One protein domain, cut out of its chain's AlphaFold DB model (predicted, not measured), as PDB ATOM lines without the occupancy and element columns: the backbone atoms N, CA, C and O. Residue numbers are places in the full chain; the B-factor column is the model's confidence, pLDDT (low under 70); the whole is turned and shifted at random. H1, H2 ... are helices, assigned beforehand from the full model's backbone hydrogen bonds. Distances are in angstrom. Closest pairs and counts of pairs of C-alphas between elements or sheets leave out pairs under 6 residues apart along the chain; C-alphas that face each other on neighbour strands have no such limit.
ATOM      1  N   CYS A  17      18.148 -42.509  61.755       47.44
ATOM      2  CA  CYS A  17      19.197 -41.542  61.455       47.44
ATOM      3  C   CYS A  17      20.086 -42.131  60.362       47.44
ATOM      4  O   CYS A  17      20.625 -43.224  60.550       47.44
ATOM      5  N   ASP A  18      20.293 -41.398  59.272       57.56
ATOM      6  CA  ASP A  18      21.431 -41.662  58.386       57.56
ATOM      7  C   ASP A  18      22.736 -41.245  59.088       57.56
ATOM      8  O   ASP A  18      22.743 -40.532  60.097       57.56
ATOM      9  N   THR A  19      23.857 -41.709  58.557       50.53
ATOM     10  CA  THR A  19      25.241 -41.397  58.915       50.53
ATOM     11  C   THR A  19      25.538 -39.892  59.046       50.53
ATOM     12  O   THR A  19      26.469 -39.531  59.769       50.53
ATOM     13  N   ALA A  20      24.714 -39.018  58.451       52.41
ATOM     14  CA  ALA A  20      24.760 -37.556  58.582       52.41
ATOM     15  C   ALA A  20      23.968 -36.974  59.783       52.41
ATOM     16  O   ALA A  20      24.080 -35.787  60.079       52.41
ATOM     17  N   GLY A  21      23.189 -37.783  60.512       54.50
ATOM     18  CA  GLY A  21      22.399 -37.342  61.671       54.50
ATOM     19  C   GLY A  21      21.049 -36.696  61.336       54.50
ATOM     20  O   GLY A  21      20.397 -36.176  62.243       54.50
ATOM     21  N   ASN A  22      20.615 -36.755  60.074       60.03
ATOM     22  CA  ASN A  22      19.296 -36.295  59.641       60.03
ATOM     23  C   ASN A  22      18.223 -37.267  60.155       60.03
ATOM     24  O   ASN A  22      18.243 -38.453  59.823       60.03
ATOM     25  N   ALA A  23      17.317 -36.767  60.996       54.84
ATOM     26  CA  ALA A  23      16.179 -37.513  61.522       54.84
ATOM     27  C   ALA A  23      14.943 -37.198  60.674       54.84
ATOM     28  O   ALA A  23      14.496 -36.053  60.667       54.84
ATOM     29  N   ILE A  24      14.380 -38.202  59.997       62.53
ATOM     30  CA  ILE A  24      13.087 -38.064  59.317       62.53
ATOM     31  C   ILE A  24      12.027 -38.778  60.144       62.53
ATOM     32  O   ILE A  24      12.154 -39.963  60.454       62.53
ATOM     33  N   ASP A  25      10.998 -38.028  60.534       60.97
ATOM     34  CA  ASP A  25       9.754 -38.590  61.041       60.97
ATOM     35  C   ASP A  25       8.778 -38.675  59.857       60.97
ATOM     36  O   ASP A  25       8.330 -37.631  59.384       60.97
ATOM     37  N   PRO A  26       8.455 -39.878  59.348       55.25
ATOM     38  CA  PRO A  26       7.560 -40.047  58.202       55.25
ATOM     39  C   PRO A  26       6.086 -39.707  58.515       55.25
ATOM     40  O   PRO A  26       5.207 -39.950  57.690       55.25
ATOM     41  N   GLN A  27       5.778 -39.174  59.705       58.28
ATOM     42  CA  GLN A  27       4.439 -38.727  60.095       58.28
ATOM     43  C   GLN A  27       4.130 -37.273  59.693       58.28
ATOM     44  O   GLN A  27       4.966 -36.511  59.210       58.28
ATOM     45  N   THR A  28       2.874 -36.871  59.906       55.91
ATOM     46  CA  THR A  28       2.388 -35.515  59.633       55.91
ATOM     47  C   THR A  28       3.181 -34.460  60.417       55.91
ATOM     48  O   THR A  28       3.214 -34.478  61.647       55.91
ATOM     49  N   GLY A  29       3.791 -33.506  59.703       63.09
ATOM     50  CA  GLY A  29       4.572 -32.411  60.296       63.09
ATOM     51  C   GLY A  29       6.083 -32.443  60.030       63.09
ATOM     52  O   GLY A  29       6.796 -31.648  60.639       63.09
ATOM     53  N   PHE A  30       6.560 -33.319  59.140       80.25
ATOM     54  CA  PHE A  30       7.914 -33.262  58.580       80.25
ATOM     55  C   PHE A  30       8.181 -31.912  57.888       80.25
ATOM     56  O   PHE A  30       7.394 -31.478  57.046       80.25
ATOM     57  N   ASP A  31       9.288 -31.259  58.254       85.94
ATOM     58  CA  ASP A  31       9.785 -30.046  57.598       85.94
ATOM     59  C   ASP A  31      11.012 -30.405  56.743       85.94
ATOM     60  O   ASP A  31      12.106 -30.590  57.296       85.94
ATOM     61  N   PRO A  32      10.855 -30.531  55.412       88.69
ATOM     62  CA  PRO A  32      11.932 -30.975  54.540       88.69
ATOM     63  C   PRO A  32      13.084 -29.963  54.481       88.69
ATOM     64  O   PRO A  32      14.227 -30.388  54.350       88.69
ATOM     65  N   SER A  33      12.834 -28.672  54.739       90.19
ATOM     66  CA  SER A  33      13.870 -27.626  54.804       90.19
ATOM     67  C   SER A  33      14.870 -27.810  55.957       90.19
ATOM     68  O   SER A  33      15.837 -27.058  56.077       90.19
ATOM     69  N   THR A  34      14.631 -28.762  56.866       87.94
ATOM     70  CA  THR A  34      15.563 -29.088  57.960       87.94
ATOM     71  C   THR A  34      16.565 -30.184  57.601       87.94
ATOM     72  O   THR A  34      17.481 -30.443  58.385       87.94
ATOM     73  N   VAL A  35      16.405 -30.821  56.440       88.75
ATOM     74  CA  VAL A  35      17.263 -31.896  55.941       88.75
ATOM     75  C   VAL A  35      18.233 -31.320  54.915       88.75
ATOM     76  O   VAL A  35      17.816 -30.669  53.971       88.75
ATOM     77  N   ASP A  36      19.529 -31.585  55.088       90.88
ATOM     78  CA  ASP A  36      20.526 -31.357  54.036       90.88
ATOM     79  C   ASP A  36      20.483 -32.544  53.070       90.88
ATOM     80  O   ASP A  36      21.058 -33.602  53.354       90.88
ATOM     81  N   TYR A  37      19.751 -32.395  51.965       92.75
ATOM     82  CA  TYR A  37      19.547 -33.478  51.005       92.75
ATOM     83  C   TYR A  37      20.786 -33.776  50.161       92.75
ATOM     84  O   TYR A  37      20.899 -34.886  49.634       92.75
ATOM     85  N   ASP A  38      21.744 -32.851  50.058       92.75
ATOM     86  CA  ASP A  38      23.026 -33.115  49.396       92.75
ATOM     87  C   ASP A  38      23.887 -34.088  50.223       92.75
ATOM     88  O   ASP A  38      24.675 -34.848  49.658       92.75
ATOM     89  N   ALA A  39      23.709 -34.111  51.550       90.75
ATOM     90  CA  ALA A  39      24.413 -35.015  52.461       90.75
ATOM     91  C   ALA A  39      23.754 -36.399  52.625       90.75
ATOM     92  O   ALA A  39      24.354 -37.281  53.240       90.75
ATOM     93  N   VAL A  40      22.537 -36.604  52.111       89.62
ATOM     94  CA  VAL A  40      21.849 -37.905  52.172       89.62
ATOM     95  C   VAL A  40      22.399 -38.828  51.082       89.62
ATOM     96  O   VAL A  40      22.381 -38.481  49.897       89.62
ATOM     97  N   GLU A  41      22.882 -40.009  51.467       90.12
ATOM     98  CA  GLU A  41      23.377 -41.028  50.522       90.12
ATOM     99  C   GLU A  41      22.309 -42.069  50.166       90.12
ATOM    100  O   GLU A  41      22.298 -42.579  49.046       90.12
ATOM    101  N   SER A  42      21.408 -42.377  51.104       91.19
ATOM    102  CA  SER A  42      20.288 -43.290  50.860       91.19
ATOM    103  C   SER A  42      19.323 -42.711  49.824       91.19
ATOM    104  O   SER A  42      19.029 -41.524  49.864       91.19
ATOM    105  N   LEU A  43      18.801 -43.554  48.930       93.75
ATOM    106  CA  LEU A  43      17.759 -43.201  47.952       93.75
ATOM    107  C   LEU A  43      16.412 -43.866  48.283       93.75
ATOM    108  O   LEU A  43      15.580 -44.067  47.404       93.75
ATOM    109  N   ASP A  44      16.220 -44.253  49.543       92.12
ATOM    110  CA  ASP A  44      15.032 -44.969  50.002       92.12
ATOM    111  C   ASP A  44      13.757 -44.123  49.819       92.12
ATOM    112  O   ASP A  44      13.664 -42.977  50.286       92.12
ATOM    113  N   PHE A  45      12.784 -44.694  49.104       94.62
ATOM    114  CA  PHE A  45      11.552 -44.003  48.744       94.62
ATOM    115  C   PHE A  45      10.727 -43.648  49.982       94.62
ATOM    116  O   PHE A  45      10.337 -42.493  50.158       94.62
ATOM    117  N   ASP A  46      10.514 -44.614  50.869       90.69
ATOM    118  CA  ASP A  46       9.679 -44.470  52.059       90.69
ATOM    119  C   ASP A  46      10.291 -43.523  53.091       90.69
ATOM    120  O   ASP A  46       9.572 -42.781  53.768       90.69
ATOM    121  N   GLN A  47      11.617 -43.534  53.212       87.62
ATOM    122  CA  GLN A  47      12.330 -42.749  54.207       87.62
ATOM    123  C   GLN A  47      12.515 -41.290  53.784       87.62
ATOM    124  O   GLN A  47      12.422 -40.414  54.641       87.62
ATOM    125  N   TYR A  48      12.777 -41.010  52.505       91.06
ATOM    126  CA  TYR A  48      13.192 -39.672  52.058       91.06
ATOM    127  C   TYR A  48      12.314 -39.086  50.956       91.06
ATOM    128  O   TYR A  48      11.985 -37.903  51.006       91.06
ATOM    129  N   VAL A  49      11.920 -39.886  49.963       94.94
ATOM    130  CA  VAL A  49      11.192 -39.378  48.789       94.94
ATOM    131  C   VAL A  49       9.731 -39.107  49.139       94.94
ATOM    132  O   VAL A  49       9.277 -37.971  49.030       94.94
ATOM    133  N   ARG A  50       8.992 -40.112  49.619       94.62
ATOM    134  CA  ARG A  50       7.572 -39.991  49.981       94.62
ATOM    135  C   ARG A  50       7.329 -38.848  50.981       94.62
ATOM    136  O   ARG A  50       6.458 -38.022  50.698       94.62
ATOM    137  N   PRO A  51       8.083 -38.713  52.096       92.12
ATOM    138  CA  PRO A  51       7.878 -37.608  53.032       92.12
ATOM    139  C   PRO A  51       8.156 -36.235  52.412       92.12
ATOM    140  O   PRO A  51       7.391 -35.302  52.656       92.12
ATOM    141  N   LEU A  52       9.199 -36.105  51.580       93.94
ATOM    142  CA  LEU A  52       9.512 -34.870  50.856       93.94
ATOM    143  C   LEU A  52       8.364 -34.459  49.927       93.94
ATOM    144  O   LEU A  52       7.858 -33.337  50.017       93.94
ATOM    145  N   LEU A  53       7.928 -35.376  49.061       95.06
ATOM    146  CA  LEU A  53       6.872 -35.121  48.082       95.06
ATOM    147  C   LEU A  53       5.553 -34.739  48.775       95.06
ATOM    148  O   LEU A  53       4.890 -33.785  48.355       95.06
ATOM    149  N   ALA A  54       5.208 -35.424  49.868       93.75
ATOM    150  CA  ALA A  54       4.013 -35.142  50.655       93.75
ATOM    151  C   ALA A  54       4.096 -33.804  51.403       93.75
ATOM    152  O   ALA A  54       3.154 -33.009  51.344       93.75
ATOM    153  N   ALA A  55       5.223 -33.498  52.052       92.38
ATOM    154  CA  ALA A  55       5.405 -32.240  52.776       92.38
ATOM    155  C   ALA A  55       5.332 -31.021  51.847       92.38
ATOM    156  O   ALA A  55       4.726 -30.006  52.198       92.38
ATOM    157  N   ARG A  56       5.876 -31.147  50.631       93.94
ATOM    158  CA  ARG A  56       5.785 -30.137  49.566       93.94
ATOM    159  C   ARG A  56       4.458 -30.192  48.803       93.94
ATOM    160  O   ARG A  56       4.174 -29.302  48.009       93.94
ATOM    161  N   ASN A  57       3.625 -31.202  49.060       94.06
ATOM    162  CA  ASN A  57       2.339 -31.440  48.409       94.06
ATOM    163  C   ASN A  57       2.434 -31.389  46.871       94.06
ATOM    164  O   ASN A  57       1.647 -30.697  46.210       94.06
ATOM    165  N   VAL A  58       3.454 -32.040  46.302       93.88
ATOM    166  CA  VAL A  58       3.858 -31.805  44.905       93.88
ATOM    167  C   VAL A  58       2.838 -32.284  43.877       93.88
ATOM    168  O   VAL A  58       2.783 -31.704  42.799       93.88
ATOM    169  N   LEU A  59       2.004 -33.280  44.194       93.19
ATOM    170  CA  LEU A  59       0.996 -33.801  43.258       93.19
ATOM    171  C   LEU A  59      -0.276 -32.942  43.201       93.19
ATOM    172  O   LEU A  59      -1.171 -33.194  42.393       93.19
ATOM    173  N   SER A  60      -0.380 -31.912  44.047       91.56
ATOM    174  CA  SER A  60      -1.560 -31.053  44.090       91.56
ATOM    175  C   SER A  60      -1.701 -30.219  42.810       91.56
ATOM    176  O   SER A  60      -0.765 -29.504  42.436       91.56
ATOM    177  N   PRO A  61      -2.894 -30.192  42.180       89.88
ATOM    178  CA  PRO A  61      -3.171 -29.313  41.044       89.88
ATOM    179  C   PRO A  61      -3.358 -27.844  41.468       89.88
ATOM    180  O   PRO A  61      -3.530 -26.962  40.626       89.88
ATOM    181  N   THR A  62      -3.370 -27.557  42.773       89.50
ATOM    182  CA  THR A  62      -3.491 -26.209  43.336       89.50
ATOM    183  C   THR A  62      -2.317 -25.886  44.252       89.50
ATOM    184  O   THR A  62      -1.778 -26.754  44.936       89.50
ATOM    185  N   ALA A  63      -1.917 -24.612  44.266       89.00
ATOM    186  CA  ALA A  63      -0.779 -24.163  45.057       89.00
ATOM    187  C   ALA A  63      -1.066 -24.187  46.572       89.00
ATOM    188  O   ALA A  63      -2.139 -23.771  47.019       89.00
ATOM    189  N   GLY A  64      -0.060 -24.585  47.351       87.31
ATOM    190  CA  GLY A  64      -0.072 -24.635  48.812       87.31
ATOM    191  C   GLY A  64      -0.618 -25.939  49.403       87.31
ATOM    192  O   GLY A  64      -0.886 -26.914  48.701       87.31
ATOM    193  N   GLY A  65      -0.783 -25.930  50.729       84.88
ATOM    194  CA  GLY A  65      -1.195 -27.096  51.515       84.88
ATOM    195  C   GLY A  65      -0.048 -28.064  51.813       84.88
ATOM    196  O   GLY A  65       1.078 -27.862  51.376       84.88
ATOM    197  N   THR A  66      -0.364 -29.106  52.573       80.81
ATOM    198  CA  THR A  66       0.502 -30.262  52.841       80.81
ATOM    199  C   THR A  66      -0.260 -31.511  52.409       80.81
ATOM    200  O   THR A  66      -1.468 -31.583  52.655       80.81
ATOM    201  N   GLY A  67       0.417 -32.460  51.773       84.44
ATOM    202  CA  GLY A  67      -0.151 -33.759  51.421       84.44
ATOM    203  C   GLY A  67      -0.112 -34.736  52.596       84.44
ATOM    204  O   GLY A  67       0.637 -34.536  53.556       84.44
ATOM    205  N   ASP A  68      -0.919 -35.791  52.523       88.12
ATOM    206  CA  ASP A  68      -0.770 -36.965  53.383       88.12
ATOM    207  C   ASP A  68       0.258 -37.906  52.731       88.12
ATOM    208  O   ASP A  68       0.082 -38.232  51.559       88.12
ATOM    209  N   PRO A  69       1.326 -38.354  53.423       88.12
ATOM    210  CA  PRO A  69       2.258 -39.342  52.873       88.12
ATOM    211  C   PRO A  69       1.589 -40.603  52.311       88.12
ATOM    212  O   PRO A  69       2.141 -41.213  51.401       88.12
ATOM    213  N   ALA A  70       0.406 -40.979  52.804       88.38
ATOM    214  CA  ALA A  70      -0.359 -42.111  52.280       88.38
ATOM    215  C   ALA A  70      -0.932 -41.889  50.864       88.38
ATOM    216  O   ALA A  70      -1.320 -42.859  50.225       88.38
ATOM    217  N   ASP A  71      -0.977 -40.647  50.369       89.19
ATOM    218  CA  ASP A  71      -1.398 -40.319  48.997       89.19
ATOM    219  C   ASP A  71      -0.232 -40.419  47.983       89.19
ATOM    220  O   ASP A  71      -0.385 -40.068  46.814       89.19
ATOM    221  N   TYR A  72       0.959 -40.830  48.437       92.88
ATOM    222  CA  TYR A  72       2.208 -40.847  47.667       92.88
ATOM    223  C   TYR A  72       2.784 -42.269  47.602       92.88
ATOM    224  O   TYR A  72       3.929 -42.529  47.992       92.88
ATOM    225  N   ASP A  73       1.979 -43.205  47.102       93.88
ATOM    226  CA  ASP A  73       2.463 -44.524  46.695       93.88
ATOM    227  C   ASP A  73       3.341 -44.398  45.440       93.88
ATOM    228  O   ASP A  73       3.124 -43.521  44.599       93.88
ATOM    229  N   LEU A  74       4.348 -45.271  45.294       94.81
ATOM    230  CA  LEU A  74       5.350 -45.158  44.226       94.81
ATOM    231  C   LEU A  74       4.708 -45.015  42.842       94.81
ATOM    232  O   LEU A  74       5.055 -44.109  42.084       94.81
ATOM    233  N   MET A  75       3.760 -45.895  42.512       94.06
ATOM    234  CA  MET A  75       3.147 -45.884  41.186       94.06
ATOM    235  C   MET A  75       2.208 -44.690  40.985       94.06
ATOM    236  O   MET A  75       2.131 -44.166  39.878       94.06
ATOM    237  N   ASP A  76       1.563 -44.194  42.043       93.75
ATOM    238  CA  ASP A  76       0.753 -42.975  41.961       93.75
ATOM    239  C   ASP A  76       1.630 -41.757  41.657       93.75
ATOM    240  O   ASP A  76       1.288 -40.956  40.785       93.75
ATOM    241  N   VAL A  77       2.806 -41.662  42.290       95.12
ATOM    242  CA  VAL A  77       3.808 -40.630  41.982       95.12
ATOM    243  C   VAL A  77       4.269 -40.754  40.535       95.12
ATOM    244  O   VAL A  77       4.200 -39.777  39.792       95.12
ATOM    245  N   VAL A  78       4.694 -41.945  40.112       95.62
ATOM    246  CA  VAL A  78       5.184 -42.202  38.747       95.62
ATOM    247  C   VAL A  78       4.129 -41.850  37.689       95.62
ATOM    248  O   VAL A  78       4.468 -41.338  36.618       95.62
ATOM    249  N   MET A  79       2.843 -42.035  38.005       93.69
ATOM    250  CA  MET A  79       1.718 -41.840  37.086       93.69
ATOM    251  C   MET A  79       1.005 -40.481  37.209       93.69
ATOM    252  O   MET A  79       0.099 -40.202  36.419       93.69
ATOM    253  N   ALA A  80       1.392 -39.600  38.132       90.00
ATOM    254  CA  ALA A  80       0.590 -38.424  38.488       90.00
ATOM    255  C   ALA A  80       0.403 -37.373  37.372       90.00
ATOM    256  O   ALA A  80      -0.603 -36.661  37.347       90.00
ATOM    257  N   GLY A  81       1.376 -37.224  36.464       81.50
ATOM    258  CA  GLY A  81       1.376 -36.190  35.412       81.50
ATOM    259  C   GLY A  81       0.928 -36.684  34.033       81.50
ATOM    260  O   GLY A  81       0.591 -37.851  33.891       81.50
ATOM    261  N   PRO A  82       0.923 -35.839  32.988       80.25
ATOM    262  CA  PRO A  82       0.871 -36.311  31.602       80.25
ATOM    263  C   PRO A  82       2.225 -36.917  31.188       80.25
ATOM    264  O   PRO A  82       3.257 -36.509  31.714       80.25
ATOM    265  N   SER A  83       2.245 -37.821  30.198       78.81
ATOM    266  CA  SER A  83       3.492 -38.419  29.671       78.81
ATOM    267  C   SER A  83       4.363 -39.086  30.766       78.81
ATOM    268  O   SER A  83       3.851 -39.435  31.824       78.81
ATOM    269  N   GLY A  84       5.656 -39.328  30.523       86.00
ATOM    270  CA  GLY A  84       6.597 -39.883  31.507       86.00
ATOM    271  C   GLY A  84       6.884 -38.895  32.642       86.00
ATOM    272  O   GLY A  84       7.834 -38.116  32.565       86.00
ATOM    273  N   PHE A  85       6.030 -38.875  33.672       95.19
ATOM    274  CA  PHE A  85       6.177 -37.946  34.794       95.19
ATOM    275  C   PHE A  85       7.443 -38.240  35.598       95.19
ATOM    276  O   PHE A  85       8.260 -37.342  35.812       95.19
ATOM    277  N   VAL A  86       7.632 -39.514  35.931       97.06
ATOM    278  CA  VAL A  86       8.914 -40.086  36.332       97.06
ATOM    279  C   VAL A  86       9.275 -41.156  35.308       97.06
ATOM    280  O   VAL A  86       8.509 -42.092  35.093       97.06
ATOM    281  N   VAL A  87      10.430 -40.997  34.673       97.75
ATOM    282  CA  VAL A  87      11.041 -41.978  33.778       97.75
ATOM    283  C   VAL A  87      12.213 -42.589  34.548       97.75
ATOM    284  O   VAL A  87      13.197 -41.886  34.787       97.75
ATOM    285  N   PRO A  88      12.118 -43.850  35.006       97.81
ATOM    286  CA  PRO A  88      13.204 -44.508  35.723       97.81
ATOM    287  C   PRO A  88      14.542 -44.375  34.991       97.81
ATOM    288  O   PRO A  88      14.600 -44.623  33.787       97.81
ATOM    289  N   PHE A  89      15.616 -44.082  35.725       98.19
ATOM    290  CA  PHE A  89      16.982 -43.881  35.213       98.19
ATOM    291  C   PHE A  89      17.134 -42.713  34.217       98.19
ATOM    292  O   PHE A  89      18.031 -42.729  33.385       98.19
ATOM    293  N   ASP A  90      16.217 -41.742  34.229       96.88
ATOM    294  CA  ASP A  90      16.289 -40.590  33.329       96.88
ATOM    295  C   ASP A  90      15.681 -39.342  33.984       96.88
ATOM    296  O   ASP A  90      14.515 -38.977  33.773       96.88
ATOM    297  N   ALA A  91      16.466 -38.668  34.827       95.88
ATOM    298  CA  ALA A  91      16.029 -37.446  35.494       95.88
ATOM    299  C   ALA A  91      15.886 -36.277  34.511       95.88
ATOM    300  O   ALA A  91      15.048 -35.400  34.734       95.88
ATOM    301  N   GLU A  92      16.664 -36.261  33.426       91.25
ATOM    302  CA  GLU A  92      16.577 -35.239  32.376       91.25
ATOM    303  C   GLU A  92      15.312 -35.380  31.524       91.25
ATOM    304  O   GLU A  92      14.726 -34.376  31.121       91.25
ATOM    305  N   GLY A  93      14.851 -36.606  31.271       91.94
ATOM    306  CA  GLY A  93      13.607 -36.899  30.558       91.94
ATOM    307  C   GLY A  93      12.354 -36.856  31.434       91.94
ATOM    308  O   GLY A  93      11.252 -36.692  30.908       91.94
ATOM    309  N   SER A  94      12.500 -36.946  32.759       96.00
ATOM    310  CA  SER A  94      11.383 -36.966  33.712       96.00
ATOM    311  C   SER A  94      10.679 -35.615  33.832       96.00
ATOM    312  O   SER A  94      11.228 -34.642  34.364       96.00
ATOM    313  N   LEU A  95       9.410 -35.555  33.409       95.25
ATOM    314  CA  LEU A  95       8.629 -34.313  33.409       95.25
ATOM    315  C   LEU A  95       8.561 -33.657  34.799       95.25
ATOM    316  O   LEU A  95       8.574 -32.430  34.874       95.25
ATOM    317  N   MET A  96       8.547 -34.440  35.886       95.75
ATOM    318  CA  MET A  96       8.555 -33.934  37.265       95.75
ATOM    319  C   MET A  96       9.630 -32.862  37.486       95.75
ATOM    320  O   MET A  96       9.352 -31.823  38.084       95.75
ATOM    321  N   LEU A  97      10.840 -33.083  36.969       95.25
ATOM    322  CA  LEU A  97      11.956 -32.153  37.129       95.25
ATOM    323  C   LEU A  97      12.015 -31.128  35.997       95.25
ATOM    324  O   LEU A  97      12.295 -29.953  36.244       95.25
ATOM    325  N   ARG A  98      11.683 -31.526  34.764       94.31
ATOM    326  CA  ARG A  98      11.666 -30.603  33.619       94.31
ATOM    327  C   ARG A  98      10.689 -29.445  33.799       94.31
ATOM    328  O   ARG A  98      10.990 -28.328  33.389       94.31
ATOM    329  N   LEU A  99       9.543 -29.672  34.450       94.25
ATOM    330  CA  LEU A  99       8.549 -28.621  34.707       94.25
ATOM    331  C   LEU A  99       9.107 -27.441  35.512       94.25
ATOM    332  O   LEU A  99       8.583 -26.335  35.390       94.25
ATOM    333  N   VAL A 100      10.142 -27.662  36.325       93.06
ATOM    334  CA  VAL A 100      10.747 -26.618  37.167       93.06
ATOM    335  C   VAL A 100      12.136 -26.194  36.700       93.06
ATOM    336  O   VAL A 100      12.515 -25.051  36.930       93.06
ATOM    337  N   ARG A 101      12.881 -27.069  36.014       92.44
ATOM    338  CA  ARG A 101      14.233 -26.776  35.502       92.44
ATOM    339  C   ARG A 101      14.240 -26.149  34.108       92.44
ATOM    340  O   ARG A 101      15.092 -25.308  33.807       92.44
ATOM    341  N   ASP A 102      13.290 -26.557  33.268       93.75
ATOM    342  CA  ASP A 102      13.331 -26.316  31.822       93.75
ATOM    343  C   ASP A 102      12.166 -25.464  31.318       93.75
ATOM    344  O   ASP A 102      12.064 -25.215  30.118       93.75
ATOM    345  N   LEU A 103      11.293 -24.984  32.203       93.88
ATOM    346  CA  LEU A 103      10.239 -24.033  31.852       93.88
ATOM    347  C   LEU A 103      10.469 -22.684  32.538       93.88
ATOM    348  O   LEU A 103      10.812 -22.656  33.719       93.88
ATOM    349  N   PRO A 104      10.217 -21.554  31.850       91.62
ATOM    350  CA  PRO A 104      10.264 -20.242  32.485       91.62
ATOM    351  C   PRO A 104       9.324 -20.158  33.694       91.62
ATOM    352  O   PRO A 104       8.216 -20.697  33.666       91.62
ATOM    353  N   ASP A 105       9.707 -19.405  34.728       90.00
ATOM    354  CA  ASP A 105       8.889 -19.216  35.942       90.00
ATOM    355  C   ASP A 105       7.516 -18.591  35.689       90.00
ATOM    356  O   ASP A 105       6.576 -18.776  36.462       90.00
ATOM    357  N   SER A 106       7.386 -17.869  34.580       90.12
ATOM    358  CA  SER A 106       6.134 -17.261  34.136       90.12
ATOM    359  C   SER A 106       5.126 -18.267  33.571       90.12
ATOM    360  O   SER A 106       3.948 -17.929  33.442       90.12
ATOM    361  N   VAL A 107       5.555 -19.486  33.228       92.31
ATOM    362  CA  VAL A 107       4.698 -20.529  32.657       92.31
ATOM    363  C   VAL A 107       4.023 -21.321  33.776       92.31
ATOM    364  O   VAL A 107       4.676 -21.855  34.678       92.31
ATOM    365  N   ALA A 108       2.693 -21.411  33.703       92.75
ATOM    366  CA  ALA A 108       1.904 -22.254  34.592       92.75
ATOM    367  C   ALA A 108       2.176 -23.738  34.306       92.75
ATOM    368  O   ALA A 108       2.197 -24.154  33.149       92.75
ATOM    369  N   ILE A 109       2.339 -24.530  35.366       93.75
ATOM    370  CA  ILE A 109       2.597 -25.973  35.284       93.75
ATOM    371  C   ILE A 109       1.460 -26.765  35.950       93.75
ATOM    372  O   ILE A 109       0.812 -26.222  36.851       93.75
ATOM    373  N   PRO A 110       1.209 -28.031  35.553       92.44
ATOM    374  CA  PRO A 110       0.107 -28.841  36.092       92.44
ATOM    375  C   PRO A 110       0.167 -29.066  37.609       92.44
ATOM    376  O   PRO A 110      -0.865 -29.240  38.246       92.44
ATOM    377  N   MET A 111       1.376 -29.047  38.169       93.56
ATOM    378  CA  MET A 111       1.677 -29.305  39.575       93.56
ATOM    379  C   MET A 111       2.473 -28.125  40.144       93.56
ATOM    380  O   MET A 111       3.700 -28.183  40.240       93.56
ATOM    381  N   PRO A 112       1.808 -26.999  40.463       94.94
ATOM    382  CA  PRO A 112       2.482 -25.747  40.812       94.94
ATOM    383  C   PRO A 112       3.384 -25.860  42.045       94.94
ATOM    384  O   PRO A 112       4.355 -25.112  42.153       94.94
ATOM    385  N   ASN A 113       3.099 -26.801  42.949       95.50
ATOM    386  CA  ASN A 113       3.889 -27.018  44.158       95.50
ATOM    387  C   ASN A 113       5.278 -27.614  43.896       95.50
ATOM    388  O   ASN A 113       6.149 -27.466  44.750       95.50
ATOM    389  N   LEU A 114       5.548 -28.181  42.714       95.62
ATOM    390  CA  LEU A 114       6.916 -28.557  42.330       95.62
ATOM    391  C   LEU A 114       7.876 -27.358  42.398       95.62
ATOM    392  O   LEU A 114       9.037 -27.519  42.750       95.62
ATOM    393  N   ARG A 115       7.391 -26.131  42.143       95.31
ATOM    394  CA  ARG A 115       8.195 -24.896  42.253       95.31
ATOM    395  C   ARG A 115       8.546 -24.505  43.692       95.31
ATOM    396  O   ARG A 115       9.217 -23.500  43.896       95.31
ATOM    397  N   THR A 116       8.042 -25.234  44.685       94.25
ATOM    398  CA  THR A 116       8.380 -25.021  46.099       94.25
ATOM    399  C   THR A 116       9.519 -25.912  46.577       94.25
ATOM    400  O   THR A 116       9.941 -25.742  47.720       94.25
ATOM    401  N   LEU A 117       9.978 -26.845  45.732       96.25
ATOM    402  CA  LEU A 117      11.152 -27.661  46.001       96.25
ATOM    403  C   LEU A 117      12.399 -26.770  46.091       96.25
ATOM    404  O   LEU A 117      12.564 -25.843  45.296       96.25
ATOM    405  N   GLU A 118      13.268 -27.067  47.045       96.25
ATOM    406  CA  GLU A 118      14.579 -26.430  47.186       96.25
ATOM    407  C   GLU A 118      15.621 -27.081  46.260       96.25
ATOM    408  O   GLU A 118      15.425 -28.178  45.733       96.25
ATOM    409  N   ASP A 119      16.733 -26.389  46.000       95.62
ATOM    410  CA  ASP A 119      17.705 -26.831  44.990       95.62
ATOM    411  C   ASP A 119      18.343 -28.195  45.327       95.62
ATOM    412  O   ASP A 119      18.623 -28.990  44.425       95.62
ATOM    413  N   ASP A 120      18.599 -28.470  46.607       96.19
ATOM    414  CA  ASP A 120      19.123 -29.749  47.102       96.19
ATOM    415  C   ASP A 120      18.063 -30.860  47.051       96.19
ATOM    416  O   ASP A 120      18.370 -31.972  46.624       96.19
ATOM    417  N   GLU A 121      16.799 -30.552  47.354       97.38
ATOM    418  CA  GLU A 121      15.655 -31.455  47.163       97.38
ATOM    419  C   GLU A 121      15.513 -31.864  45.688       97.38
ATOM    420  O   GLU A 121      15.366 -33.044  45.361       97.38
ATOM    421  N   VAL A 122      15.626 -30.901  44.767       97.44
ATOM    422  CA  VAL A 122      15.597 -31.138  43.317       97.44
ATOM    423  C   VAL A 122      16.774 -32.009  42.868       97.44
ATOM    424  O   VAL A 122      16.596 -32.875  42.007       97.44
ATOM    425  N   ARG A 123      17.982 -31.808  43.414       97.12
ATOM    426  CA  ARG A 123      19.146 -32.673  43.136       97.12
ATOM    427  C   ARG A 123      18.969 -34.075  43.711       97.12
ATOM    428  O   ARG A 123      19.327 -35.045  43.049       97.12
ATOM    429  N   TYR A 124      18.397 -34.195  44.901       97.69
ATOM    430  CA  TYR A 124      18.114 -35.479  45.533       97.69
ATOM    431  C   TYR A 124      17.091 -36.295  44.746       97.69
ATOM    432  O   TYR A 124      17.358 -37.451  44.427       97.69
ATOM    433  N   LEU A 125      15.976 -35.684  44.338       98.38
ATOM    434  CA  LEU A 125      14.985 -36.345  43.487       98.38
ATOM    435  C   LEU A 125      15.585 -36.776  42.146       98.38
ATOM    436  O   LEU A 125      15.279 -37.868  41.683       98.38
ATOM    437  N   ALA A 126      16.480 -35.980  41.551       98.38
ATOM    438  CA  ALA A 126      17.213 -36.428  40.369       98.38
ATOM    439  C   ALA A 126      18.058 -37.671  40.653       98.38
ATOM    440  O   ALA A 126      17.933 -38.638  39.917       98.38
ATOM    441  N   ARG A 127      18.849 -37.701  41.736       98.12
ATOM    442  CA  ARG A 127      19.630 -38.898  42.102       98.12
ATOM    443  C   ARG A 127      18.747 -40.130  42.308       98.12
ATOM    444  O   ARG A 127      19.125 -41.213  41.878       98.12
ATOM    445  N   TRP A 128      17.580 -39.973  42.933       98.31
ATOM    446  CA  TRP A 128      16.619 -41.066  43.092       98.31
ATOM    447  C   TRP A 128      16.087 -41.571  41.743       98.31
ATOM    448  O   TRP A 128      16.058 -42.781  41.517       98.31
ATOM    449  N   ILE A 129      15.724 -40.665  40.829       98.50
ATOM    450  CA  ILE A 129      15.276 -41.034  39.479       98.50
ATOM    451  C   ILE A 129      16.394 -41.730  38.701       98.50
ATOM    452  O   ILE A 129      16.142 -42.801  38.156       98.50
ATOM    453  N   GLU A 130      17.611 -41.179  38.698       97.88
ATOM    454  CA  GLU A 130      18.795 -41.790  38.068       97.88
ATOM    455  C   GLU A 130      19.090 -43.181  38.650       97.88
ATOM    456  O   GLU A 130      19.437 -44.106  37.929       97.88
ATOM    457  N   GLY A 131      18.837 -43.386  39.947       97.12
ATOM    458  CA  GLY A 131      18.891 -44.700  40.600       97.12
ATOM    459  C   GLY A 131      17.763 -45.672  40.217       97.12
ATOM    460  O   GLY A 131      17.641 -46.736  40.829       97.12
ATOM    461  N   GLY A 132      16.924 -45.324  39.240       97.75
ATOM    462  CA  GLY A 132      15.803 -46.125  38.750       97.75
ATOM    463  C   GLY A 132      14.454 -45.808  39.392       97.75
ATOM    464  O   GLY A 132      13.515 -46.576  39.197       97.75
TER     465      GLY A 132
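AT A GLANCE: This is residues 17 to 132 of the 547 residues of an uncharacterized protein of Rhodothermaceae bacterium (UniProt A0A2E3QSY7). A rounded, compact body with little regular structure: H5, the longest helix, and H1 lie nearest the middle, H2 and the touching pair H3 and H4 lie to one side of them, and loops make the rest, with residues 17 to 44 at the other end. The 116 printed residues have five named helices, H1 to H5 in order, with 41 residues: all helix, radius of gyration of the C-alphas 13.3 A, spans 38 by 29 by 26 A.

HOW THE PARTS SIT: H5, residues 119 to 130, is close but not clearly touching H1, residues 45 to 55: closest C-alphas Leu 125 and Val 49, 7.2 A, steep tilt of 43 degrees, opposite ways. H3, residues 95 to 101, touches H4, residues 112 to 116: closest C-alphas Val 100 and Arg 115, 5.9 A. H2, residues 74 to 79, is apart from H5. O i to N i+4 pairs are within hydrogen-bond range throughout H2 and H5, 5 of 7 in H1, 2 of 3 in H3 and 0 of 1 in H4, whose O i to N i+3 count is 2 of 2.

IN THESE COORDINATES: H1, 13.9 A, begins at C-alpha 45 (11.552, -44.003, 48.744); H5, 16.5 A, ends at C-alpha 130 (18.795, -41.790, 38.068).

THE WHOLE: The printed part has no cut. Links H1 to H2 and H2 to H3 are long. Residues 17 to 29 have pLDDT under 70.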